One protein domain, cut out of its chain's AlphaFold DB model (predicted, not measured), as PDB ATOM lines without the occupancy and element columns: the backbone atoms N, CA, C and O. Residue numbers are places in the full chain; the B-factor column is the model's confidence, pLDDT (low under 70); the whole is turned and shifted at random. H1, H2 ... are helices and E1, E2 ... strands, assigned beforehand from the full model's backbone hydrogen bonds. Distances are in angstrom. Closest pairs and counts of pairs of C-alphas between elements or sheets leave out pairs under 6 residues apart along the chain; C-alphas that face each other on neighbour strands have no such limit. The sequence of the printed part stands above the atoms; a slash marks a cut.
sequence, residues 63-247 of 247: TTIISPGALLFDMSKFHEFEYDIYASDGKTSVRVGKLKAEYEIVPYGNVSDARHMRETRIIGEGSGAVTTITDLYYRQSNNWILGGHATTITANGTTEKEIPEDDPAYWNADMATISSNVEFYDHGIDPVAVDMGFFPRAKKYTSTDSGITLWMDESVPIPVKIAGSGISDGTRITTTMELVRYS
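AT A GLANCE: This is residues 63 to 247 of the 247 residues of an uncharacterized protein of Methanocella arvoryzae (strain DSM 22066 / NBRC 105507 / MRE50) (UniProt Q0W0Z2). One long antiparallel sheet of twelve strands, twisted and curled like part of a barrel, makes nearly the whole shape; it stays open, with its edge strands E1 and E7 apart. The long strands E2 to E7 make a broad wall at one end of the sheet, and beyond E14 and E13 the short strands E12, E11, E8 and E1 make the other end, where the small hairpin of E9 and E10 folds back toward E14. A single short helix, H1, lies in the long crossing from E7 to E8 and is not on the sheet. The printed part has 185 residues, mostly strand, with seven strands, then H1, then seven more strands, and the sheet's order is E1, E8, E11, E12, E13, E14, E2, E3, E4, E5, E6, E7. It is compact and rounded, with a radius of gyration of the C-alphas of 17.0 A and spans of 45 by 41 by 31 A.

IN THESE COORDINATES: E1, residues 64 to 66, begins at C-alpha 64, at (119.596, 67.796, 219.254). After a long link come E2, residues 80 to 88, 26.3 A long, and E3, residues 93 to 108, the longest strand by residues at 16 and 40.8 A from first to last C-alpha. E3 begins at C-alpha 93, at (106.564, 74.708, 192.495), and bends by 72 degrees at residue 105. E4 is residues 111 to 123, 33.1 A, E5 residues 130 to 139, 29.2 A, and E6 residues 144 to 154, 29.9 A, with a bend of 59 degrees at residue 147. E7 is residues 157 to 163, 19.7 A. H1 is residues 175 to 181, 10.5 A. E8, residues 184 to 189, runs on into E9, residues 192 to 194, across a break of 2 residues, at 95 degrees. E10 is residues 197 to 199, E11 residues 203 to 207, E12 residues 213 to 216, and E13 residues 225 to 232, 22.0 A. E14, residues 235 to 246, 33.1 A, ends at C-alpha 246, at (129.824, 71.847, 192.510).

HOW THE PARTS SIT: At one edge of the sheet E1 is antiparallel to E8, with N 66 and O 184 2.9 A apart. E8 is antiparallel to E11, with N 185 and O 206 at 2.8 A. E11, E12, E13 and E14 form a meander, each strand the antiparallel neighbour of the one before; N 205 and O 214, N 213 and O 227, and N 228 and O 239 are at 2.9, 2.8 and 2.9 A. E14 is antiparallel to E2, with N 86 and O 240 at 2.8 A. E2 to E7 form a second meander: N 83 and O 99 are at 2.8 A, N 102 and O 118 at 2.9 A, N 119 and O 134 at 2.8 A, N 133 and O 151 at 2.8 A, and N 150 and O 161 at 2.8 A. The hairpin of E9 and E10 is a separate sheet of two strands, with N 194 and O 197 at 2.9 A. The closest C-alphas of E9 and E14, those of Val 194 and Glu 242, are 5.5 A apart. H1 is apart from E1 and from E12, and every O i to N i+4 pair in it is within hydrogen-bond range.

THE WHOLE: The two C-alphas farthest apart, those of Lys 91 and Asn 110, are 51.5 A apart. The printed part has no cut and ends at the chain's last residue, 247. The long links are E1 to E2, with 13 residues, and E7 to H1, with 11. The mean pLDDT of the printed part is 85.3, and it is under 70 at residue 63, residues 67 to 72, residue 74 and residues 168 to 182.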
ATOM      1  N   THR A  63     115.263  66.459 218.916       57.78
ATOM      2  CA  THR A  63     115.878  67.718 218.471       57.78
ATOM      3  C   THR A  63     117.157  67.952 219.264       57.78
ATOM      4  O   THR A  63     117.144  68.558 220.335       57.78
ATOM      5  N   THR A  64     118.270  67.436 218.751       75.00
ATOM      6  CA  THR A  64     119.596  67.796 219.254       75.00
ATOM      7  C   THR A  64     119.921  69.180 218.711       75.00
ATOM      8  O   THR A  64     119.857  69.394 217.501       75.00
ATOM      9  N   ILE A  65     120.228  70.127 219.595       74.69
ATOM     10  CA  ILE A  65     120.732  71.438 219.181       74.69
ATOM     11  C   ILE A  65     122.210  71.265 218.852       74.69
ATOM     12  O   ILE A  65     122.998  70.838 219.697       74.69
ATOM     13  N   ILE A  66     122.577  71.584 217.619       70.06
ATOM     14  CA  ILE A  66     123.971  71.685 217.211       70.06
ATOM     15  C   ILE A  66     124.430  73.101 217.545       70.06
ATOM     16  O   ILE A  66     123.921  74.074 216.985       70.06
ATOM     17  N   SER A  67     125.361  73.195 218.497       57.59
ATOM     18  CA  SER A  67     125.924  74.465 218.948       57.59
ATOM     19  C   SER A  67     126.714  75.176 217.839       57.59
ATOM     20  O   SER A  67     127.258  74.510 216.948       57.59
ATOM     21  N   PRO A  68     126.843  76.514 217.920       55.50
ATOM     22  CA  PRO A  68     127.588  77.305 216.947       55.50
ATOM     23  C   PRO A  68     129.046  76.828 216.852       55.50
ATOM     24  O   PRO A  68     129.669  76.500 217.864       55.50
ATOM     25  N   GLY A  69     129.591  76.768 215.635       49.75
ATOM     26  CA  GLY A  69     130.975  76.342 215.380       49.75
ATOM     27  C   GLY A  69     131.143  74.890 214.920       49.75
ATOM     28  O   GLY A  69     132.236  74.513 214.493       49.75
ATOM     29  N   ALA A  70     130.078  74.083 214.917       54.88
ATOM     30  CA  ALA A  70     130.045  72.878 214.095       54.88
ATOM     31  C   ALA A  70     129.897  73.312 212.630       54.88
ATOM     32  O   ALA A  70     128.799  73.634 212.184       54.88
ATOM     33  N   LEU A  71     131.011  73.379 211.894       61.06
ATOM     34  CA  LEU A  71     131.015  73.701 210.465       61.06
ATOM     35  C   LEU A  71     130.144  72.683 209.715       61.06
ATOM     36  O   LEU A  71     130.598  71.587 209.389       61.06
ATOM     37  N   LEU A  72     128.877  73.031 209.474       66.25
ATOM     38  CA  LEU A  72     127.941  72.177 208.741       66.25
ATOM     39  C   LEU A  72     128.364  72.011 207.280       66.25
ATOM     40  O   LEU A  72     128.013  71.018 206.657       66.25
ATOM     41  N   PHE A  73     129.138  72.951 206.747       73.25
ATOM     42  CA  PHE A  73     129.708  72.909 205.409       73.25
ATOM     43  C   PHE A  73     131.060  73.630 205.404       73.25
ATOM     44  O   PHE A  73     131.355  74.450 206.275       73.25
ATOM     45  N   ASP A  74     131.902  73.287 204.435       69.88
ATOM     46  CA  ASP A  74     133.308  73.683 204.403       69.88
ATOM     47  C   ASP A  74     133.644  74.317 203.054       69.88
ATOM     48  O   ASP A  74     133.882  73.624 202.063       69.88
ATOM     49  N   MET A  75     133.684  75.651 203.043       72.06
ATOM     50  CA  MET A  75     133.967  76.454 201.849       72.06
ATOM     51  C   MET A  75     135.362  76.206 201.267       72.06
ATOM     52  O   MET A  75     135.621  76.578 200.131       72.06
ATOM     53  N   SER A  76     136.282  75.595 202.023       72.25
ATOM     54  CA  SER A  76     137.627  75.293 201.521       72.25
ATOM     55  C   SER A  76     137.675  74.080 200.587       72.25
ATOM     56  O   SER A  76     138.707  73.828 199.968       72.25
ATOM     57  N   LYS A  77     136.580  73.316 200.485       79.69
ATOM     58  CA  LYS A  77     136.519  72.052 199.731       79.69
ATOM     59  C   LYS A  77     135.949  72.177 198.322       79.69
ATOM     60  O   LYS A  77     135.784  71.156 197.660       79.69
ATOM     61  N   PHE A  78     135.620  73.383 197.881       80.56
ATOM     62  CA  PHE A  78     135.098  73.632 196.545       80.56
ATOM     63  C   PHE A  78     135.488  75.034 196.077       80.56
ATOM     64  O   PHE A  78     135.767  75.930 196.872       80.56
ATOM     65  N   HIS A  79     135.499  75.204 194.766       88.25
ATOM     66  CA  HIS A  79     135.747  76.458 194.070       88.25
ATOM     67  C   HIS A  79     134.465  77.058 193.510       88.25
ATOM     68  O   HIS A  79     134.359  78.273 193.396       88.25
ATOM     69  N   GLU A  80     133.486  76.231 193.158       93.44
ATOM     70  CA  GLU A  80     132.248  76.687 192.532       93.44
ATOM     71  C   GLU A  80     131.070  75.816 192.968       93.44
ATOM     72  O   GLU A  80     131.208  74.601 193.126       93.44
ATOM     73  N   PHE A  81     129.888  76.418 193.100       92.56
ATOM     74  CA  PHE A  81     128.623  75.686 193.106       92.56
ATOM     75  C   PHE A  81     127.518  76.424 192.359       92.56
ATOM     76  O   PHE A  81     127.546  77.647 192.201       92.56
ATOM     77  N   GLU A  82     126.497  75.669 191.958       95.88
ATOM     78  CA  GLU A  82     125.271  76.197 191.369       95.88
ATOM     79  C   GLU A  82     124.021  75.582 191.997       95.88
ATOM     80  O   GLU A  82     123.919  74.361 192.129       95.88
ATOM     81  N   TYR A  83     123.041  76.433 192.300       95.81
ATOM     82  CA  TYR A  83     121.690  76.038 192.679       95.81
ATOM     83  C   TYR A  83     120.665  76.535 191.666       95.81
ATOM     84  O   TYR A  83     120.739  77.669 191.177       95.81
ATOM     85  N   ASP A  84     119.632  75.731 191.457       96.06
ATOM     86  CA  ASP A  84     118.376  76.198 190.892       96.06
ATOM     87  C   ASP A  84     117.448  76.667 192.018       96.06
ATOM     88  O   ASP A  84     117.342  76.045 193.075       96.06
ATOM     89  N   ILE A  85     116.790  77.809 191.798       94.06
ATOM     90  CA  ILE A  85     115.914  78.442 192.788       94.06
ATOM     91  C   ILE A  85     114.467  78.204 192.378       94.06
ATOM     92  O   ILE A  85     114.068  78.547 191.263       94.06
ATOM     93  N   TYR A  86     113.663  77.691 193.302       92.06
ATOM     94  CA  TYR A  86     112.242  77.425 193.135       92.06
ATOM     95  C   TYR A  86     111.422  78.245 194.124       92.06
ATOM     96  O   TYR A  86     111.828  78.444 195.267       92.06
ATOM     97  N   ALA A  87     110.242  78.681 193.700       90.94
ATOM     98  CA  ALA A  87     109.231  79.259 194.572       90.94
ATOM     99  C   ALA A  87     107.976  78.387 194.551       90.94
ATOM    100  O   ALA A  87     107.551  77.912 193.494       90.94
ATOM    101  N   SER A  88     107.366  78.204 195.719       89.12
ATOM    102  CA  SER A  88     106.153  77.418 195.880       89.12
ATOM    103  C   SER A  88     105.143  78.084 196.803       89.12
ATOM    104  O   SER A  88     105.484  78.555 197.884       89.12
ATOM    105  N   ASP A  89     103.876  78.062 196.404       86.75
ATOM    106  CA  ASP A  89     102.723  78.454 197.224       86.75
ATOM    107  C   ASP A  89     102.101  77.262 197.982       86.75
ATOM    108  O   ASP A  89     100.966  77.331 198.461       86.75
ATOM    109  N   GLY A  90     102.817  76.134 198.049       83.12
ATOM    110  CA  GLY A  90     102.345  74.872 198.619       83.12
ATOM    111  C   GLY A  90     101.473  74.034 197.679       83.12
ATOM    112  O   GLY A  90     101.150  72.897 198.016       83.12
ATOM    113  N   LYS A  91     101.101  74.551 196.500       83.25
ATOM    114  CA  LYS A  91     100.338  73.813 195.474       83.25
ATOM    115  C   LYS A  91     101.146  73.594 194.209       83.25
ATOM    116  O   LYS A  91     101.063  72.539 193.588       83.25
ATOM    117  N   THR A  92     101.906  74.606 193.821       85.06
ATOM    118  CA  THR A  92     102.761  74.598 192.641       85.06
ATOM    119  C   THR A  92     104.180  74.932 193.053       85.06
ATOM    120  O   THR A  92     104.384  75.702 193.986       85.06
ATOM    121  N   SER A  93     105.159  74.325 192.391       89.12
ATOM    122  CA  SER A  93     106.564  74.708 192.495       89.12
ATOM    123  C   SER A  93     107.019  75.124 191.109       89.12
ATOM    124  O   SER A  93     106.797  74.395 190.140       89.12
ATOM    125  N   VAL A  94     107.598  76.312 191.008       90.25
ATOM    126  CA  VAL A  94     108.112  76.849 189.753       90.25
ATOM    127  C   VAL A  94     109.549  77.273 189.948       90.25
ATOM    128  O   VAL A  94     109.900  77.878 190.960       90.25
ATOM    129  N   ARG A  95     110.380  76.961 188.960       91.88
ATOM    130  CA  ARG A  95     111.745  77.456 188.888       91.88
ATOM    131  C   ARG A  95     111.698  78.959 188.618       91.88
ATOM    132  O   ARG A  95     111.034  79.404 187.687       91.88
ATOM    133  N   VAL A  96     112.351  79.741 189.465       91.94
ATOM    134  CA  VAL A  96     112.342  81.211 189.425       91.94
ATOM    135  C   VAL A  96     113.727  81.807 189.255       91.94
ATOM    136  O   VAL A  96     113.827  83.019 189.083       91.94
ATOM    137  N   GLY A  97     114.790  81.005 189.305       93.19
ATOM    138  CA  GLY A  97     116.127  81.553 189.165       93.19
ATOM    139  C   GLY A  97     117.263  80.548 189.222       93.19
ATOM    140  O   GLY A  97     117.051  79.336 189.228       93.19
ATOM    141  N   LYS A  98     118.474  81.104 189.238       94.69
ATOM    142  CA  LYS A  98     119.754  80.425 189.446       94.69
ATOM    143  C   LYS A  98     120.588  81.199 190.446       94.69
ATOM    144  O   LYS A  98     120.537  82.429 190.467       94.69
ATOM    145  N   LEU A  99     121.392  80.469 191.195       93.44
ATOM    146  CA  LEU A  99     122.481  80.987 192.002       93.44
ATOM    147  C   LEU A  99     123.752  80.266 191.568       93.44
ATOM    148  O   LEU A  99     123.766  79.042 191.531       93.44
ATOM    149  N   LYS A 100     124.802  81.014 191.263       94.38
ATOM    150  CA  LYS A 100     126.163  80.516 191.106       94.38
ATOM    151  C   LYS A 100     127.029  81.234 192.126       94.38
ATOM    152  O   LYS A 100     126.903  82.450 192.246       94.38
ATOM    153  N   ALA A 101     127.892  80.519 192.827       90.81
ATOM    154  CA  ALA A 101     128.914  81.135 193.659       90.81
ATOM    155  C   ALA A 101     130.278  80.549 193.313       90.81
ATOM    156  O   ALA A 101     130.410  79.337 193.148       90.81
ATOM    157  N   GLU A 102     131.266  81.424 193.197       92.12
ATOM    158  CA  GLU A 102     132.654  81.106 192.874       92.12
ATOM    159  C   GLU A 102     133.554  81.638 193.992       92.12
ATOM    160  O   GLU A 102     133.320  82.735 194.502       92.12
ATOM    161  N   TYR A 103     134.571  80.866 194.368       88.19
ATOM    162  CA  TYR A 103     135.467  81.154 195.482       88.19
ATOM    163  C   TYR A 103     136.923  81.060 195.052       88.19
ATOM    164  O   TYR A 103     137.372  80.066 194.475       88.19
ATOM    165  N   GLU A 104     137.688  82.076 195.424       90.38
ATOM    166  CA  GLU A 104     139.129  82.113 195.221       90.38
ATOM    167  C   GLU A 104     139.832  82.820 196.382       90.38
ATOM    168  O   GLU A 104     139.219  83.536 197.175       90.38
ATOM    169  N   ILE A 105     141.139  82.593 196.504       89.94
ATOM    170  CA  ILE A 105     141.993  83.326 197.441       89.94
ATOM    171  C   ILE A 105     142.849  84.271 196.611       89.94
ATOM    172  O   ILE A 105     143.649  83.827 195.786       89.94
ATOM    173  N   VAL A 106     142.673  85.567 196.830       92.12
ATOM    174  CA  VAL A 106     143.328  86.631 196.066       92.12
ATOM    175  C   VAL A 106     143.761  87.764 196.994       92.12
ATOM    176  O   VAL A 106     143.175  87.960 198.058       92.12
ATOM    177  N   PRO A 107     144.788  88.542 196.629       91.31
ATOM    178  CA  PRO A 107     145.113  89.750 197.368       91.31
ATOM    179  C   PRO A 107     144.025  90.821 197.177       91.31
ATOM    180  O   PRO A 107     143.569  91.057 196.060       91.31
ATOM    181  N   TYR A 108     143.656  91.517 198.254       91.44
ATOM    182  CA  TYR A 108     142.747  92.667 198.232       91.44
ATOM    183  C   TYR A 108     143.254  93.772 199.164       91.44
ATOM    184  O   TYR A 108     143.405  93.576 200.373       91.44
ATOM    185  N   GLY A 109     143.545  94.948 198.600       88.62
ATOM    186  CA  GLY A 109     144.145  96.054 199.345       88.62
ATOM    187  C   GLY A 109     145.482  95.655 199.984       88.62
ATOM    188  O   GLY A 109     146.443  95.340 199.285       88.62
ATOM    189  N   ASN A 110     145.547  95.681 201.317       90.62
ATOM    190  CA  ASN A 110     146.715  95.281 202.113       90.62
ATOM    191  C   ASN A 110     146.637  93.844 202.669       90.62
ATOM    192  O   ASN A 110     147.500  93.456 203.456       90.62
ATOM    193  N   VAL A 111     145.620  93.064 202.293       90.81
ATOM    194  CA  VAL A 111     145.446  91.663 202.697       90.81
ATOM    195  C   VAL A 111     145.884  90.767 201.542       90.81
ATOM    196  O   VAL A 111     145.342  90.862 200.446       90.81
ATOM    197  N   SER A 112     146.886  89.915 201.761       89.50
ATOM    198  CA  SER A 112     147.464  89.057 200.712       89.50
ATOM    199  C   SER A 112     146.650  87.796 200.410       89.50
ATOM    200  O   SER A 112     146.817  87.204 199.350       89.50
ATOM    201  N   ASP A 113     145.811  87.384 201.353       88.56
ATOM    202  CA  ASP A 113     145.049  86.136 201.388       88.56
ATOM    203  C   ASP A 113     143.560  86.414 201.653       88.56
ATOM    204  O   ASP A 113     142.923  85.797 202.510       88.56
ATOM    205  N   ALA A 114     142.987  87.385 200.939       89.81
ATOM    206  CA  ALA A 114     141.558  87.634 201.028       89.81
ATOM    207  C   ALA A 114     140.794  86.499 200.335       89.81
ATOM    208  O   ALA A 114     141.123  86.086 199.222       89.81
ATOM    209  N   ARG A 115     139.738  86.007 200.983       87.62
ATOM    210  CA  ARG A 115     138.756  85.143 200.331       87.62
ATOM    211  C   ARG A 115     137.881  86.030 199.459       87.62
ATOM    212  O   ARG A 115     137.208  86.911 199.983       87.62
ATOM    213  N   HIS A 116     137.876  85.789 198.161       90.50
ATOM    214  CA  HIS A 116     136.955  86.411 197.228       90.50
ATOM    215  C   HIS A 116     135.815  85.440 196.928       90.50
ATOM    216  O   HIS A 116     136.048  84.270 196.624       90.50
ATOM    217  N   MET A 117     134.588  85.934 197.053       89.19
ATOM    218  CA  MET A 117     133.371  85.255 196.643       89.19
ATOM    219  C   MET A 117     132.705  86.077 195.548       89.19
ATOM    220  O   MET A 117     132.352  87.233 195.778       89.19
ATOM    221  N   ARG A 118     132.454  85.455 194.401       92.81
ATOM    222  CA  ARG A 118     131.615  86.012 193.343       92.81
ATOM    223  C   ARG A 118     130.297  85.258 193.302       92.81
ATOM    224  O   ARG A 118     130.239  84.116 192.857       92.81
ATOM    225  N   GLU A 119     129.228  85.900 193.752       91.94
ATOM    226  CA  GLU A 119     127.864  85.386 193.635       91.94
ATOM    227  C   GLU A 119     127.210  85.951 192.371       91.94
ATOM    228  O   GLU A 119     127.081  87.161 192.220       91.94
ATOM    229  N   THR A 120     126.733  85.091 191.475       94.00
ATOM    230  CA  THR A 120     125.842  85.470 190.374       94.00
ATOM    231  C   THR A 120     124.458  84.890 190.613       94.00
ATOM    232  O   THR A 120     124.255  83.675 190.592       94.00
ATOM    233  N   ARG A 121     123.470  85.762 190.780       92.62
ATOM    234  CA  ARG A 121     122.071  85.399 190.977       92.62
ATOM    235  C   ARG A 121     121.230  85.896 189.814       92.62
ATOM    236  O   ARG A 121     121.218  87.083 189.517       92.62
ATOM    237  N   ILE A 122     120.485  84.997 189.181       92.75
ATOM    238  CA  ILE A 122     119.562  85.325 188.089       92.75
ATOM    239  C   ILE A 122     118.156  85.001 188.554       92.75
ATOM    240  O   ILE A 122     117.868  83.848 188.858       92.75
ATOM    241  N   ILE A 123     117.281  85.998 188.580       90.06
ATOM    242  CA  ILE A 123     115.900  85.872 189.036       90.06
ATOM    243  C   ILE A 123     114.937  86.262 187.924       90.06
ATOM    244  O   ILE A 123     115.077  87.312 187.303       90.06
ATOM    245  N   GLY A 124     113.911  85.445 187.717       85.31
ATOM    246  CA  GLY A 124     112.997  85.543 186.591       85.31
ATOM    247  C   GLY A 124     113.506  84.782 185.368       85.31
ATOM    248  O   GLY A 124     114.540  84.119 185.394       85.31
ATOM    249  N   GLU A 125     112.746  84.866 184.278       77.81
ATOM    250  CA  GLU A 125     113.055  84.180 183.023       77.81
ATOM    251  C   GLU A 125     112.940  85.132 181.830       77.81
ATOM    252  O   GLU A 125     112.106  86.043 181.807       77.81
ATOM    253  N   GLY A 126     113.755  84.876 180.803       76.88
ATOM    254  CA  GLY A 126     113.742  85.625 179.549       76.88
ATOM    255  C   GLY A 126     114.185  87.080 179.708       76.88
ATOM    256  O   GLY A 126     115.012  87.411 180.552       76.88
ATOM    257  N   SER A 127     113.622  87.967 178.884       74.56
ATOM    258  CA  SER A 127     114.001  89.387 178.832       74.56
ATOM    259  C   SER A 127     113.645  90.194 180.086       74.56
ATOM    260  O   SER A 127     114.078  91.335 180.205       74.56
ATOM    261  N   GLY A 128     112.858  89.632 181.007       83.19
ATOM    262  CA  GLY A 128     112.511  90.256 182.286       83.19
ATOM    263  C   GLY A 128     113.374  89.797 183.461       83.19
ATOM    264  O   GLY A 128     113.072  90.179 184.590       83.19
ATOM    265  N   ALA A 129     114.386  88.957 183.226       87.69
ATOM    266  CA  ALA A 129     115.254  88.477 184.290       87.69
ATOM    267  C   ALA A 129     116.113  89.614 184.868       87.69
ATOM    268  O   ALA A 129     116.605  90.482 184.144       87.69
ATOM    269  N   VAL A 130     116.300  89.584 186.183       92.69
ATOM    270  CA  VAL A 130     117.226  90.445 186.918       92.69
ATOM    271  C   VAL A 130     118.446  89.609 187.258       92.69
ATOM    272  O   VAL A 130     118.313  88.549 187.868       92.69
ATOM    273  N   THR A 131     119.623  90.073 186.851       94.12
ATOM    274  CA  THR A 131     120.894  89.434 187.205       94.12
ATOM    275  C   THR A 131     121.628  90.317 188.194       94.12
ATOM    276  O   THR A 131     121.910  91.468 187.883       94.12
ATOM    277  N   THR A 132     121.944  89.788 189.365       93.56
ATOM    278  CA  THR A 132     122.802  90.444 190.349       93.56
ATOM    279  C   THR A 132     124.110  89.675 190.423       93.56
ATOM    280  O   THR A 132     124.102  88.458 190.578       93.56
ATOM    281  N   ILE A 133     125.220  90.383 190.274       94.62
ATOM    282  CA  ILE A 133     126.575  89.873 190.452       94.62
ATOM    283  C   ILE A 133     127.145  90.606 191.655       94.62
ATOM    284  O   ILE A 133     127.143  91.834 191.668       94.62
ATOM    285  N   THR A 134     127.598  89.868 192.653       92.00
ATOM    286  CA  THR A 134     128.146  90.406 193.891       92.00
ATOM    287  C   THR A 134     129.531  89.814 194.093       92.00
ATOM    288  O   THR A 134     129.658  88.626 194.369       92.00
ATOM    289  N   ASP A 135     130.555  90.647 193.950       92.88
ATOM    290  CA  ASP A 135     131.951  90.329 194.236       92.88
ATOM    291  C   ASP A 135     132.267  90.835 195.655       92.88
ATOM    292  O   ASP A 135     132.210  92.037 195.918       92.88
ATOM    293  N   LEU A 136     132.558  89.933 196.592       90.50
ATOM    294  CA  LEU A 136     132.817  90.239 198.003       90.50
ATOM    295  C   LEU A 136     134.173  89.695 198.436       90.50
ATOM    296  O   LEU A 136     134.514  88.549 198.153       90.50
ATOM    297  N   TYR A 137     134.920  90.508 199.174       90.44
ATOM    298  CA  TYR A 137     136.232  90.158 199.698       90.44
ATOM    299  C   TYR A 137     136.174  90.077 201.216       90.44
ATOM    300  O   TYR A 137     135.685  90.991 201.882       90.44
ATOM    301  N   TYR A 138     136.721  89.002 201.767       85.31
ATOM    302  CA  TYR A 138     136.726  88.725 203.194       85.31
ATOM    303  C   TYR A 138     138.136  88.444 203.684       85.31
ATOM    304  O   TYR A 138     138.949  87.806 203.013       85.31
ATOM    305  N   ARG A 139     138.418  88.849 204.914       85.38
ATOM    306  CA  ARG A 139     139.616  88.429 205.626       85.38
ATOM    307  C   ARG A 139     139.433  86.993 206.108       85.38
ATOM    308  O   ARG A 139     138.547  86.714 206.912       85.38
ATOM    309  N   GLN A 140     140.313  86.091 205.683       79.25
ATOM    310  CA  GLN A 140     140.202  84.663 205.995       79.25
ATOM    311  C   GLN A 140     140.227  84.354 207.502       79.25
ATOM    312  O   GLN A 140     139.594  83.402 207.948       79.25
ATOM    313  N   SER A 141     140.934  85.157 208.302       79.62
ATOM    314  CA  SER A 141     141.112  84.898 209.735       79.62
ATOM    315  C   SER A 141     139.845  85.065 210.577       79.62
ATOM    316  O   SER A 141     139.766  84.506 211.666       79.62
ATOM    317  N   ASN A 142     138.897  85.891 210.136       73.69
ATOM    318  CA  ASN A 142     137.717  86.259 210.928       73.69
ATOM    319  C   ASN A 142     136.449  86.475 210.085       73.69
ATOM    320  O   ASN A 142     135.463  86.974 210.614       73.69
ATOM    321  N   ASN A 143     136.483  86.127 208.794       72.25
ATOM    322  CA  ASN A 143     135.412  86.356 207.817       72.25
ATOM    323  C   ASN A 143     134.918  87.815 207.766       72.25
ATOM    324  O   ASN A 143     133.777  88.078 207.397       72.25
ATOM    325  N   TRP A 144     135.771  88.775 208.136       79.81
ATOM    326  CA  TRP A 144     135.424  90.193 208.104       79.81
ATOM    327  C   TRP A 144     135.421  90.718 206.675       79.81
ATOM    328  O   TRP A 144     136.362  90.454 205.927       79.81
ATOM    329  N   ILE A 145     134.399  91.485 206.308       84.25
ATOM    330  CA  ILE A 145     134.259  92.043 204.959       84.25
ATOM    331  C   ILE A 145     135.277  93.152 204.767       84.25
ATOM    332  O   ILE A 145     135.263  94.132 205.502       84.25
ATOM    333  N   LEU A 146     136.125  92.997 203.757       89.50
ATOM    334  CA  LEU A 146     137.119  93.979 203.331       89.50
ATOM    335  C   LEU A 146     136.540  94.989 202.330       89.50
ATOM    336  O   LEU A 146     137.070  96.086 202.192       89.50
ATOM    337  N   GLY A 147     135.468  94.612 201.637       91.00
ATOM    338  CA  GLY A 147     134.781  95.423 200.639       91.00
ATOM    339  C   GLY A 147     134.277  94.564 199.486       91.00
ATOM    340  O   GLY A 147     134.353  93.332 199.525       91.00
ATOM    341  N   GLY A 148     133.758  95.209 198.449       92.25
ATOM    342  CA  GLY A 148     133.249  94.505 197.283       92.25
ATOM    343  C   GLY A 148     132.539  95.407 196.291       92.25
ATOM    344  O   GLY A 148     132.502  96.626 196.439       92.25
ATOM    345  N   HIS A 149     131.935  94.784 195.292       94.19
ATOM    346  CA  HIS A 149     131.185  95.455 194.248       94.19
ATOM    347  C   HIS A 149     129.947  94.632 193.898       94.19
ATOM    348  O   HIS A 149     130.018  93.416 193.740       94.19
ATOM    349  N   ALA A 150     128.801  95.292 193.769       92.81
ATOM    350  CA  ALA A 150     127.567  94.679 193.308       92.81
ATOM    351  C   ALA A 150     127.107  95.327 192.003       92.81
ATOM    352  O   ALA A 150     126.860  96.532 191.935       92.81
ATOM    353  N   THR A 151     126.899  94.507 190.982       94.69
ATOM    354  CA  THR A 151     126.307  94.895 189.707       94.69
ATOM    355  C   THR A 151     124.917  94.282 189.597       94.69
ATOM    356  O   THR A 151     124.746  93.074 189.718       94.69
ATOM    357  N   THR A 152     123.896  95.092 189.334       94.44
ATOM    358  CA  THR A 152     122.545  94.616 189.012       94.44
ATOM    359  C   THR A 152     122.199  94.988 187.579       94.44
ATOM    360  O   THR A 152     122.227  96.156 187.202       94.44
ATOM    361  N   ILE A 153     121.859  93.986 186.780       93.38
ATOM    362  CA  ILE A 153     121.508  94.090 185.367       93.38
ATOM    363  C   ILE A 153     120.018  93.793 185.234       93.38
ATOM    364  O   ILE A 153     119.530  92.738 185.647       93.38
ATOM    365  N   THR A 154     119.291  94.729 184.635       93.19
ATOM    366  CA  THR A 154     117.858  94.619 184.350       93.19
ATOM    367  C   THR A 154     117.591  94.939 182.882       93.19
ATOM    368  O   THR A 154     118.449  95.477 182.184       93.19
ATOM    369  N   ALA A 155     116.361  94.710 182.420       89.25
ATOM    370  CA  ALA A 155     115.923  95.154 181.095       89.25
ATOM    371  C   ALA A 155     116.082  96.673 180.864       89.25
ATOM    372  O   ALA A 155     116.173  97.115 179.722       89.25
ATOM    373  N   ASN A 156     116.108  97.466 181.941       90.88
ATOM    374  CA  ASN A 156     116.181  98.925 181.884       90.88
ATOM    375  C   ASN A 156     117.619  99.463 181.979       90.88
ATOM    376  O   ASN A 156     117.810 100.675 181.907       90.88
ATOM    377  N   GLY A 157     118.615  98.589 182.151       92.75
ATOM    378  CA  GLY A 157     120.024  98.958 182.256       92.75
ATOM    379  C   GLY A 157     120.745  98.292 183.426       92.75
ATOM    380  O   GLY A 157     120.191  97.432 184.119       92.75
ATOM    381  N   THR A 158     121.989  98.724 183.621       96.31
ATOM    382  CA  THR A 158     122.911  98.225 184.643       96.31
ATOM    383  C   THR A 158     123.109  99.275 185.728       96.31
ATOM    384  O   THR A 158     123.316 100.452 185.430       96.31
ATOM    385  N   THR A 159     123.054  98.851 186.985       95.25
ATOM    386  CA  THR A 159     123.387  99.665 188.156       95.25
ATOM    387  C   THR A 159     124.528  99.017 188.915       95.25
ATOM    388  O   THR A 159     124.499  97.810 189.148       95.25
ATOM    389  N   GLU A 160     125.481  99.825 189.347       95.38
ATOM    390  CA  GLU A 160     126.656  99.392 190.093       95.38
ATOM    391  C   GLU A 160     126.647 100.032 191.481       95.38
ATOM    392  O   GLU A 160     126.213 101.177 191.650       95.38
ATOM    393  N   LYS A 161     127.091  99.279 192.484       91.88
ATOM    394  CA  LYS A 161     127.180  99.717 193.873       91.88
ATOM    395  C   LYS A 161     128.474  99.189 194.478       91.88
ATOM    396  O   LYS A 161     128.666  97.981 194.570       91.88
ATOM    397  N   GLU A 162     129.301 100.100 194.970       93.25
ATOM    398  CA  GLU A 162     130.421  99.752 195.843       93.25
ATOM    399  C   GLU A 162     129.906  99.260 197.199       93.25
ATOM    400  O   GLU A 162     128.975  99.835 197.778       93.25
ATOM    401  N   ILE A 163     130.518  98.193 197.703       88.62
ATOM    402  CA  ILE A 163     130.246  97.634 199.023       88.62
ATOM    403  C   ILE A 163     131.397  98.064 199.932       88.62
ATOM    404  O   ILE A 163     132.534  97.637 199.710       88.62
ATOM    405  N   PRO A 164     131.140  98.930 200.927       88.38
ATOM    406  CA  PRO A 164     132.186  99.365 201.833       88.38
ATOM    407  C   PRO A 164     132.665  98.212 202.722       88.38
ATOM    408  O   PRO A 164     131.960  97.222 202.934       88.38
ATOM    409  N   GLU A 165     133.873  98.371 203.261       87.44
ATOM    410  CA  GLU A 165     134.356  97.545 204.367       87.44
ATOM    411  C   GLU A 165     133.319  97.549 205.498       87.44
ATOM    412  O   GLU A 165     132.725  98.589 205.794       87.44
ATOM    413  N   ASP A 166     133.105  96.388 206.117       80.25
ATOM    414  CA  ASP A 166     132.173  96.226 207.237       80.25
ATOM    415  C   ASP A 166     130.704  96.616 206.952       80.25
ATOM    416  O   ASP A 166     129.972  97.013 207.857       80.25
ATOM    417  N   ASP A 167     130.226  96.512 205.705       74.81
ATOM    418  CA  ASP A 167     128.798  96.725 205.426       74.81
ATOM    419  C   ASP A 167     127.946  95.631 206.119       74.81
ATOM    420  O   ASP A 167     128.018  94.453 205.730       74.81
ATOM    421  N   PRO A 168     127.093  95.986 207.105       68.38
ATOM    422  CA  PRO A 168     126.314  95.015 207.869       68.38
ATOM    423  C   PRO A 168     125.310  94.240 207.017       68.38
ATOM    424  O   PRO A 168     124.890  93.151 207.409       68.38
ATOM    425  N   ALA A 169     124.955  94.751 205.833       69.31
ATOM    426  CA  ALA A 169     124.073  94.065 204.892       69.31
ATOM    427  C   ALA A 169     124.639  92.737 204.365       69.31
ATOM    428  O   ALA A 169     123.894  91.924 203.807       69.31
ATOM    429  N   TYR A 170     125.947  92.529 204.524       67.38
ATOM    430  CA  TYR A 170     126.672  91.400 203.956       67.38
ATOM    431  C   TYR A 170     127.395  90.554 205.008       67.38
ATOM    432  O   TYR A 170     128.052  89.579 204.640       67.38
ATOM    433  N   TRP A 171     127.260  90.860 206.307       61.19
ATOM    434  CA  TRP A 171     127.921  90.108 207.390       61.19
ATOM    435  C   TRP A 171     127.612  88.604 207.359       61.19
ATOM    436  O   TRP A 171     128.452  87.795 207.738       61.19
ATOM    437  N   ASN A 172     126.442  88.229 206.836       58.78
ATOM    438  CA  ASN A 172     126.010  86.839 206.670       58.78
ATOM    439  C   ASN A 172     125.924  86.403 205.195       58.78
ATOM    440  O   ASN A 172     125.236  85.433 204.887       58.78
ATOM    441  N   ALA A 173     126.556  87.140 204.274       57.50
ATOM    442  CA  ALA A 173     126.532  86.806 202.849       57.50
ATOM    443  C   ALA A 173     127.441  85.614 202.514       57.50
ATOM    444  O   ALA A 173     127.149  84.882 201.573       57.50
ATOM    445  N   ASP A 174     128.498  85.380 203.300       61.19
ATOM    446  CA  ASP A 174     129.255  84.133 203.201       61.19
ATOM    447  C   ASP A 174     128.482  83.038 203.936       61.19
ATOM    448  O   ASP A 174     128.197  83.147 205.136       61.19
ATOM    449  N   MET A 175     128.179  81.955 203.217       59.31
ATOM    450  CA  MET A 175     127.618  80.762 203.826       59.31
ATOM    451  C   MET A 175     128.475  80.341 205.028       59.31
ATOM    452  O   MET A 175     127.904  79.983 206.055       59.31
ATOM    453  N   ALA A 176     129.815  80.417 204.971       55.53
ATOM    454  CA  ALA A 176     130.690  79.989 206.076       55.53
ATOM    455  C   ALA A 176     130.268  80.592 207.424       55.53
ATOM    456  O   ALA A 176     130.215  79.891 208.437       55.53
ATOM    457  N   THR A 177     129.907  81.876 207.407       55.78
ATOM    458  CA  THR A 177     129.516  82.656 208.583       55.78
ATOM    459  C   THR A 177     128.155  82.229 209.141       55.78
ATOM    460  O   THR A 177     127.934  82.293 210.350       55.78
ATOM    461  N   ILE A 178     127.259  81.710 208.292       57.66
ATOM    462  CA  ILE A 178     125.967  81.153 208.723       57.66
ATOM    463  C   ILE A 178     126.191  79.905 209.585       57.66
ATOM    464  O   ILE A 178     125.568  79.765 210.632       57.66
ATOM    465  N   SER A 179     127.101  79.009 209.190       57.12
ATOM    466  CA  SER A 179     127.356  77.777 209.957       57.12
ATOM    467  C   SER A 179     128.052  78.015 211.301       57.12
ATOM    468  O   SER A 179     127.885  77.230 212.232       57.12
ATOM    469  N   SER A 180     128.837  79.090 211.424       60.53
ATOM    470  CA  SER A 180     129.620  79.354 212.632       60.53
ATOM    471  C   SER A 180     128.837  80.080 213.723       60.53
ATOM    472  O   SER A 180     129.190  79.944 214.891       60.53
ATOM    473  N   ASN A 181     127.795  80.834 213.358       63.69
ATOM    474  CA  ASN A 181     127.126  81.775 214.264       63.69
ATOM    475  C   ASN A 181     125.670  81.415 214.586       63.69
ATOM    476  O   ASN A 181     125.060  82.081 215.417       63.69
ATOM    477  N   VAL A 182     125.108  80.400 213.926       68.56
ATOM    478  CA  VAL A 182     123.689  80.039 214.035       68.56
ATOM    479  C   VAL A 182     123.549  78.652 214.650       68.56
ATOM    480  O   VAL A 182     124.265  77.723 214.280       68.56
ATOM    481  N   GLU A 183     122.606  78.507 215.578       80.06
ATOM    482  CA  GLU A 183     122.222  77.208 216.123       80.06
ATOM    483  C   GLU A 183     121.241  76.494 215.193       80.06
ATOM    484  O   GLU A 183     120.388  77.106 214.538       80.06
ATOM    485  N   PHE A 184     121.340  75.167 215.156       82.81
ATOM    486  CA  PHE A 184     120.479  74.337 214.323       82.81
ATOM    487  C   PHE A 184     119.831  73.217 215.128       82.81
ATOM    488  O   PHE A 184     120.497  72.503 215.877       82.81
ATOM    489  N   TYR A 185     118.534  73.012 214.909       88.12
ATOM    490  CA  TYR A 185     117.841  71.792 215.305       88.12
ATOM    491  C   TYR A 185     118.165  70.674 214.312       88.12
ATOM    492  O   TYR A 185     117.845  70.801 213.129       88.12
ATOM    493  N   ASP A 186     118.764  69.581 214.784       90.44
ATOM    494  CA  ASP A 186     118.904  68.337 214.020       90.44
ATOM    495  C   ASP A 186     117.577  67.565 214.034       90.44
ATOM    496  O   ASP A 186     117.035  67.245 215.094       90.44
ATOM    497  N   HIS A 187     117.046  67.280 212.845       89.88
ATOM    498  CA  HIS A 187     115.815  66.511 212.648       89.88
ATOM    499  C   HIS A 187     116.072  65.059 212.215       89.88
ATOM    500  O   HIS A 187     115.122  64.307 211.993       89.88
ATOM    501  N   GLY A 188     117.336  64.649 212.104       91.94
ATOM    502  CA  GLY A 188     117.751  63.331 211.654       91.94
ATOM    503  C   GLY A 188     117.802  63.199 210.133       91.94
ATOM    504  O   GLY A 188     117.944  64.172 209.391       91.94
ATOM    505  N   ILE A 189     117.736  61.949 209.671       95.12
ATOM    506  CA  ILE A 189     117.827  61.602 208.249       95.12
ATOM    507  C   ILE A 189     116.498  61.917 207.551       95.12
ATOM    508  O   ILE A 189     115.451  61.413 207.954       95.12
ATOM    509  N   ASP A 190     116.567  62.693 206.473       96.62
ATOM    510  CA  ASP A 190     115.454  63.050 205.591       96.62
ATOM    511  C   ASP A 190     115.921  62.932 204.126       96.62
ATOM    512  O   ASP A 190     116.611  63.827 203.628       96.62
ATOM    513  N   PRO A 191     115.612  61.817 203.435       96.56
ATOM    514  CA  PRO A 191     116.020  61.600 202.052       96.56
ATOM    515  C   PRO A 191     115.561  62.728 201.122       96.56
ATOM    516  O   PRO A 191     114.394  63.119 201.140       96.56
ATOM    517  N   VAL A 192     116.448  63.202 200.247       96.81
ATOM    518  CA  VAL A 192     116.148  64.325 199.346       96.81
ATOM    519  C   VAL A 192     116.609  64.045 197.921       96.81
ATOM    520  O   VAL A 192     117.696  63.518 197.696       96.81
ATOM    521  N   ALA A 193     115.764  64.384 196.949       96.62
ATOM    522  CA  ALA A 193     116.109  64.403 195.532       96.62
ATOM    523  C   ALA A 193     116.242  65.855 195.066       96.62
ATOM    524  O   ALA A 193     115.380  66.676 195.388       96.62
ATOM    525  N   VAL A 194     117.309  66.134 194.325       96.12
ATOM    526  CA  VAL A 194     117.598  67.407 193.651       96.12
ATOM    527  C   VAL A 194     118.159  67.112 192.261       96.12
ATOM    528  O   VAL A 194     118.421  65.952 191.932       96.12
ATOM    529  N   ASP A 195     118.380  68.143 191.452       92.06
ATOM    530  CA  ASP A 195     118.888  67.986 190.084       92.06
ATOM    531  C   ASP A 195     120.240  67.261 190.013       92.06
ATOM    532  O   ASP A 195     120.464  66.465 189.100       92.06
ATOM    533  N   MET A 196     121.125  67.467 190.997       95.19
ATOM    534  CA  MET A 196     122.398  66.744 191.076       95.19
ATOM    535  C   MET A 196     122.221  65.230 191.319       95.19
ATOM    536  O   MET A 196     123.076  64.434 190.925       95.19
ATOM    537  N   GLY A 197     121.135  64.808 191.975       96.12
ATOM    538  CA  GLY A 197     120.887  63.403 192.291       96.12
ATOM    539  C   GLY A 197     120.010  63.168 193.522       96.12
ATOM    540  O   GLY A 197     119.402  64.075 194.087       96.12
ATOM    541  N   PHE A 198     119.943  61.901 193.939       97.56
ATOM    542  CA  PHE A 198     119.197  61.471 195.121       97.56
ATOM    543  C   PHE A 198     120.134  61.138 196.283       97.56
ATOM    544  O   PHE A 198     121.034  60.311 196.144       97.56
ATOM    545  N   PHE A 199     119.859  61.731 197.443       97.00
ATOM    546  CA  PHE A 199     120.635  61.602 198.671       97.00
ATOM    547  C   PHE A 199     119.790  60.891 199.742       97.00
ATOM    548  O   PHE A 199     119.043  61.538 200.481       97.00
ATOM    549  N   PRO A 200     119.867  59.548 199.844       96.75
ATOM    550  CA  PRO A 200     119.018  58.765 200.745       96.75
ATOM    551  C   PRO A 200     119.361  58.933 202.230       96.75
ATOM    552  O   PRO A 200     118.622  58.453 203.086       96.75
ATOM    553  N   ARG A 201     120.510  59.543 202.542       95.44
ATOM    554  CA  ARG A 201     121.033  59.696 203.905       95.44
ATOM    555  C   ARG A 201     121.271  61.156 204.288       95.44
ATOM    556  O   ARG A 201     121.956  61.402 205.279       95.44
ATOM    557  N   ALA A 202     120.687  62.094 203.543       96.00
ATOM    558  CA  ALA A 202     120.792  63.505 203.873       96.00
ATOM    559  C   ALA A 202     120.234  63.769 205.281       96.00
ATOM    560  O   ALA A 202     119.197  63.227 205.661       96.00
ATOM    561  N   LYS A 203     120.932  64.589 206.062       94.25
ATOM    562  CA  LYS A 203     120.490  65.079 207.367       94.25
ATOM    563  C   LYS A 203     119.822  66.431 207.220       94.25
ATOM    564  O   LYS A 203     120.319  67.289 206.491       94.25
ATOM    565  N   LYS A 204     118.729  66.625 207.946       94.25
ATOM    566  CA  LYS A 204     117.951  67.858 207.928       94.25
ATOM    567  C   LYS A 204     118.214  68.695 209.168       94.25
ATOM    568  O   LYS A 204     118.066  68.213 210.288       94.25
ATOM    569  N   TYR A 205     118.485  69.973 208.946       88.81
ATOM    570  CA  TYR A 205     118.729  70.958 209.992       88.81
ATOM    571  C   TYR A 205     117.809  72.158 209.826       88.81
ATOM    572  O   TYR A 205     117.610  72.605 208.701       88.81
ATOM    573  N   THR A 206     117.294  72.722 210.917       88.88
ATOM    574  CA  THR A 206     116.549  73.994 210.881       88.88
ATOM    575  C   THR A 206     117.215  75.012 211.789       88.88
ATOM    576  O   THR A 206     117.401  74.745 212.972       88.88
ATOM    577  N   SER A 207     117.554  76.180 211.246       83.69
ATOM    578  CA  SER A 207     118.073  77.311 212.016       83.69
ATOM    579  C   SER A 207     117.058  77.740 213.075       83.69
ATOM    580  O   SER A 207     115.883  77.948 212.760       83.69
ATOM    581  N   THR A 208     117.525  77.904 214.311       77.56
ATOM    582  CA  THR A 208     116.714  78.362 215.451       77.56
ATOM    583  C   THR A 208     116.154  79.765 215.239       77.56
ATOM    584  O   THR A 208     115.034  80.050 215.660       77.56
ATOM    585  N   ASP A 209     116.915  80.618 214.551       74.19
ATOM    586  CA  ASP A 209     116.659  82.059 214.507       74.19
ATOM    587  C   ASP A 209     115.922  82.480 213.237       74.19
ATOM    588  O   ASP A 209     115.036  83.334 213.267       74.19
ATOM    589  N   SER A 210     116.281  81.879 212.100       74.00
ATOM    590  CA  SER A 210     115.765  82.285 210.787       74.00
ATOM    591  C   SER A 210     114.653  81.379 210.258       74.00
ATOM    592  O   SER A 210     113.946  81.748 209.319       74.00
ATOM    593  N   GLY A 211     114.510  80.170 210.814       79.81
ATOM    594  CA  GLY A 211     113.632  79.135 210.268       79.81
ATOM    595  C   GLY A 211     114.090  78.574 208.914       79.81
ATOM    596  O   GLY A 211     113.341  77.824 208.284       79.81
ATOM    597  N   ILE A 212     115.300  78.917 208.449       85.56
ATOM    598  CA  ILE A 212     115.909  78.315 207.257       85.56
ATOM    599  C   ILE A 212     116.196  76.842 207.540       85.56
ATOM    600  O   ILE A 212     116.776  76.495 208.566       85.56
ATOM    601  N   THR A 213     115.799  75.975 206.615       90.25
ATOM    602  CA  THR A 213     116.051  74.533 206.662       90.25
ATOM    603  C   THR A 213     117.122  74.149 205.646       90.25
ATOM    604  O   THR A 213     117.071  74.586 204.497       90.25
ATOM    605  N   LEU A 214     118.067  73.308 206.052       91.81
ATOM    606  CA  LEU A 214     119.162  72.789 205.237       91.81
ATOM    607  C   LEU A 214     119.083  71.263 205.182       91.81
ATOM    608  O   LEU A 214     118.770  70.623 206.184       91.81
ATOM    609  N   TRP A 215     119.428  70.687 204.035       94.94
ATOM    610  CA  TRP A 215     119.712  69.263 203.895       94.94
ATOM    611  C   TRP A 215     121.181  69.100 203.534       94.94
ATOM    612  O   TRP A 215     121.633  69.657 202.535       94.94
ATOM    613  N   MET A 216     121.911  68.336 204.338       92.62
ATOM    614  CA  MET A 216     123.339  68.064 204.172       92.62
ATOM    615  C   MET A 216     123.558  66.578 203.913       92.62
ATOM    616  O   MET A 216     122.946  65.753 204.585       92.62
ATOM    617  N   ASP A 217     124.476  66.222 203.021       93.38
ATOM    618  CA  ASP A 217     124.935  64.843 202.838       93.38
ATOM    619  C   ASP A 217     126.457  64.788 203.005       93.38
ATOM    620  O   ASP A 217     127.155  65.703 202.588       93.38
ATOM    621  N   GLU A 218     126.987  63.730 203.620       90.50
ATOM    622  CA  GLU A 218     128.428  63.614 203.906       90.50
ATOM    623  C   GLU A 218     129.298  63.558 202.640       90.50
ATOM    624  O   GLU A 218     130.496  63.836 202.702       90.50
ATOM    625  N   SER A 219     128.715  63.205 201.490       90.31
ATOM    626  CA  SER A 219     129.415  63.184 200.202       90.31
ATOM    627  C   SER A 219     129.567  64.561 199.546       90.31
ATOM    628  O   SER A 219     130.345  64.687 198.600       90.31
ATOM    629  N   VAL A 220     128.870  65.590 200.044       91.00
ATOM    630  CA  VAL A 220     128.823  66.934 199.451       91.00
ATOM    631  C   VAL A 220     129.231  67.979 200.498       91.00
ATOM    632  O   VAL A 220     128.653  68.023 201.581       91.00
ATOM    633  N   PRO A 221     130.202  68.869 200.212       87.31
ATOM    634  CA  PRO A 221     130.718  69.812 201.208       87.31
ATOM    635  C   PRO A 221     129.795  71.011 201.488       87.31
ATOM    636  O   PRO A 221     130.184  71.884 202.259       87.31
ATOM    637  N   ILE A 222     128.611  71.061 200.869       88.12
ATOM    638  CA  ILE A 222     127.605  72.133 200.925       88.12
ATOM    639  C   ILE A 222     126.193  71.545 201.043       88.12
ATOM    640  O   ILE A 222     126.007  70.360 200.749       88.12
ATOM    641  N   PRO A 223     125.184  72.337 201.452       91.19
ATOM    642  CA  PRO A 223     123.807  71.863 201.464       91.19
ATOM    643  C   PRO A 223     123.370  71.351 200.089       91.19
ATOM    644  O   PRO A 223     123.502  72.026 199.082       91.19
ATOM    645  N   VAL A 224     122.780  70.163 200.024       95.44
ATOM    646  CA  VAL A 224     122.187  69.678 198.769       95.44
ATOM    647  C   VAL A 224     120.855  70.377 198.486       95.44
ATOM    648  O   VAL A 224     120.449  70.510 197.334       95.44
ATOM    649  N   LYS A 225     120.182  70.861 199.538       95.69
ATOM    650  CA  LYS A 225     118.943  71.639 199.459       95.69
ATOM    651  C   LYS A 225     118.866  72.652 200.592       95.69
ATOM    652  O   LYS A 225     119.249  72.362 201.725       95.69
ATOM    653  N   ILE A 226     118.310  73.818 200.294       92.62
ATOM    654  CA  ILE A 226     118.032  74.890 201.254       92.62
ATOM    655  C   ILE A 226     116.575  75.300 201.071       92.62
ATOM    656  O   ILE A 226     116.121  75.431 199.939       92.62
ATOM    657  N   ALA A 227     115.832  75.512 202.152       92.31
ATOM    658  CA  ALA A 227     114.460  75.998 202.086       92.31
ATOM    659  C   ALA A 227     114.188  77.074 203.137       92.31
ATOM    660  O   ALA A 227     114.656  76.995 204.269       92.31
ATOM    661  N   GLY A 228     113.378  78.063 202.772       88.44
ATOM    662  CA  GLY A 228     112.872  79.088 203.679       88.44
ATOM    663  C   GLY A 228     111.447  79.474 203.306       88.44
ATOM    664  O   GLY A 228     111.026  79.302 202.163       88.44
ATOM    665  N   SER A 229     110.677  79.989 204.261       84.62
ATOM    666  CA  SER A 229     109.329  80.498 203.999       84.62
ATOM    667  C   SER A 229     109.219  81.977 204.342       84.62
ATOM    668  O   SER A 229     109.724  82.417 205.366       84.62
ATOM    669  N   GLY A 230     108.473  82.717 203.525       81.38
ATOM    670  CA  GLY A 230     108.053  84.088 203.801       81.38
ATOM    671  C   GLY A 230     106.559  84.274 203.548       81.38
ATOM    672  O   GLY A 230     105.890  83.392 203.005       81.38
ATOM    673  N   ILE A 231     106.023  85.430 203.938       76.69
ATOM    674  CA  ILE A 231     104.657  85.841 203.590       76.69
ATOM    675  C   ILE A 231     104.748  86.908 202.504       76.69
ATOM    676  O   ILE A 231     105.410  87.925 202.691       76.69
ATOM    677  N   SER A 232     104.046  86.698 201.392       73.94
ATOM    678  CA  SER A 232     103.871  87.691 200.332       73.94
ATOM    679  C   SER A 232     102.402  87.846 200.007       73.94
ATOM    680  O   SER A 232     101.729  86.865 199.698       73.94
ATOM    681  N   ASP A 233     101.896  89.077 200.061       77.81
ATOM    682  CA  ASP A 233     100.487  89.393 199.795       77.81
ATOM    683  C   ASP A 233      99.508  88.483 200.569       77.81
ATOM    684  O   ASP A 233      98.499  88.020 200.039       77.81
ATOM    685  N   GLY A 234      99.844  88.157 201.824       80.25
ATOM    686  CA  GLY A 234      99.051  87.269 202.683       80.25
ATOM    687  C   GLY A 234      99.146  85.773 202.350       80.25
ATOM    688  O   GLY A 234      98.516  84.965 203.027       80.25
ATOM    689  N   THR A 235      99.938  85.384 201.349       79.31
ATOM    690  CA  THR A 235     100.196  83.982 200.992       79.31
ATOM    691  C   THR A 235     101.568  83.558 201.498       79.31
ATOM    692  O   THR A 235     102.557  84.264 201.298       79.31
ATOM    693  N   ARG A 236     101.651  82.390 202.144       84.81
ATOM    694  CA  ARG A 236     102.940  81.793 202.501       84.81
ATOM    695  C   ARG A 236     103.607  81.259 201.236       84.81
ATOM    696  O   ARG A 236     103.051  80.388 200.575       84.81
ATOM    697  N   ILE A 237     104.794  81.764 200.936       85.94
ATOM    698  CA  ILE A 237     105.638  81.291 199.841       85.94
ATOM    699  C   ILE A 237     106.843  80.588 200.448       85.94
ATOM    700  O   ILE A 237     107.469  81.100 201.373       85.94
ATOM    701  N   THR A 238     107.153  79.406 199.933       90.69
ATOM    702  CA  THR A 238     108.376  78.671 200.244       90.69
ATOM    703  C   THR A 238     109.337  78.827 199.083       90.69
ATOM    704  O   THR A 238     108.983  78.529 197.946       90.69
ATOM    705  N   THR A 239     110.543  79.289 199.377       90.88
ATOM    706  CA  THR A 239     111.646  79.326 198.426       90.88
ATOM    707  C   THR A 239     112.565  78.159 198.726       90.88
ATOM    708  O   THR A 239     112.930  77.947 199.883       90.88
ATOM    709  N   THR A 240     112.949  77.424 197.690       93.88
ATOM    710  CA  THR A 240     113.880  76.302 197.778       93.88
ATOM    711  C   THR A 240     115.053  76.550 196.839       93.88
ATOM    712  O   THR A 240     114.847  77.015 195.723       93.88
ATOM    713  N   MET A 241     116.266  76.229 197.270       94.62
ATOM    714  CA  MET A 241     117.452  76.149 196.421       94.62
ATOM    715  C   MET A 241     117.889  74.688 196.369       94.62
ATOM    716  O   MET A 241     118.017  74.055 197.417       94.62
ATOM    717  N   GLU A 242     118.068  74.147 195.168       96.56
ATOM    718  CA  GLU A 242     118.413  72.739 194.936       96.56
ATOM    719  C   GLU A 242     119.733  72.645 194.180       96.56
ATOM    720  O   GLU A 242     119.920  73.331 193.173       96.56
ATOM    721  N   LEU A 243     120.677  71.878 194.729       96.38
ATOM    722  CA  LEU A 243     122.035  71.823 194.206       96.38
ATOM    723  C   LEU A 243     122.032  71.160 192.828       96.38
ATOM    724  O   LEU A 243     121.484  70.070 192.650       96.38
ATOM    725  N   VAL A 244     122.670  71.825 191.869       97.31
ATOM    726  CA  VAL A 244     122.810  71.356 190.487       97.31
ATOM    727  C   VAL A 244     124.190  70.746 190.282       97.31
ATOM    728  O   VAL A 244     124.316  69.648 189.742       97.31
ATOM    729  N   ARG A 245     125.239  71.456 190.713       95.81
ATOM    730  CA  ARG A 245     126.636  71.016 190.609       95.81
ATOM    731  C   ARG A 245     127.534  71.768 191.585       95.81
ATOM    732  O   ARG A 245     127.200  72.872 192.008       95.81
ATOM    733  N   TYR A 246     128.692  71.185 191.869       93.38
ATOM    734  CA  TYR A 246     129.824  71.847 192.510       93.38
ATOM    735  C   TYR A 246     131.140  71.289 191.954       93.38
ATOM    736  O   TYR A 246     131.152  70.192 191.384       93.38
ATOM    737  N   SER A 247     132.228  72.041 192.103       91.62
ATOM    738  CA  SER A 247     133.593  71.639 191.733       91.62
ATOM    739  C   SER A 247     134.621  72.235 192.668       91.62
ATOM    740  O   SER A 247     134.387  73.392 193.082       91.62
TER     741      SER A 247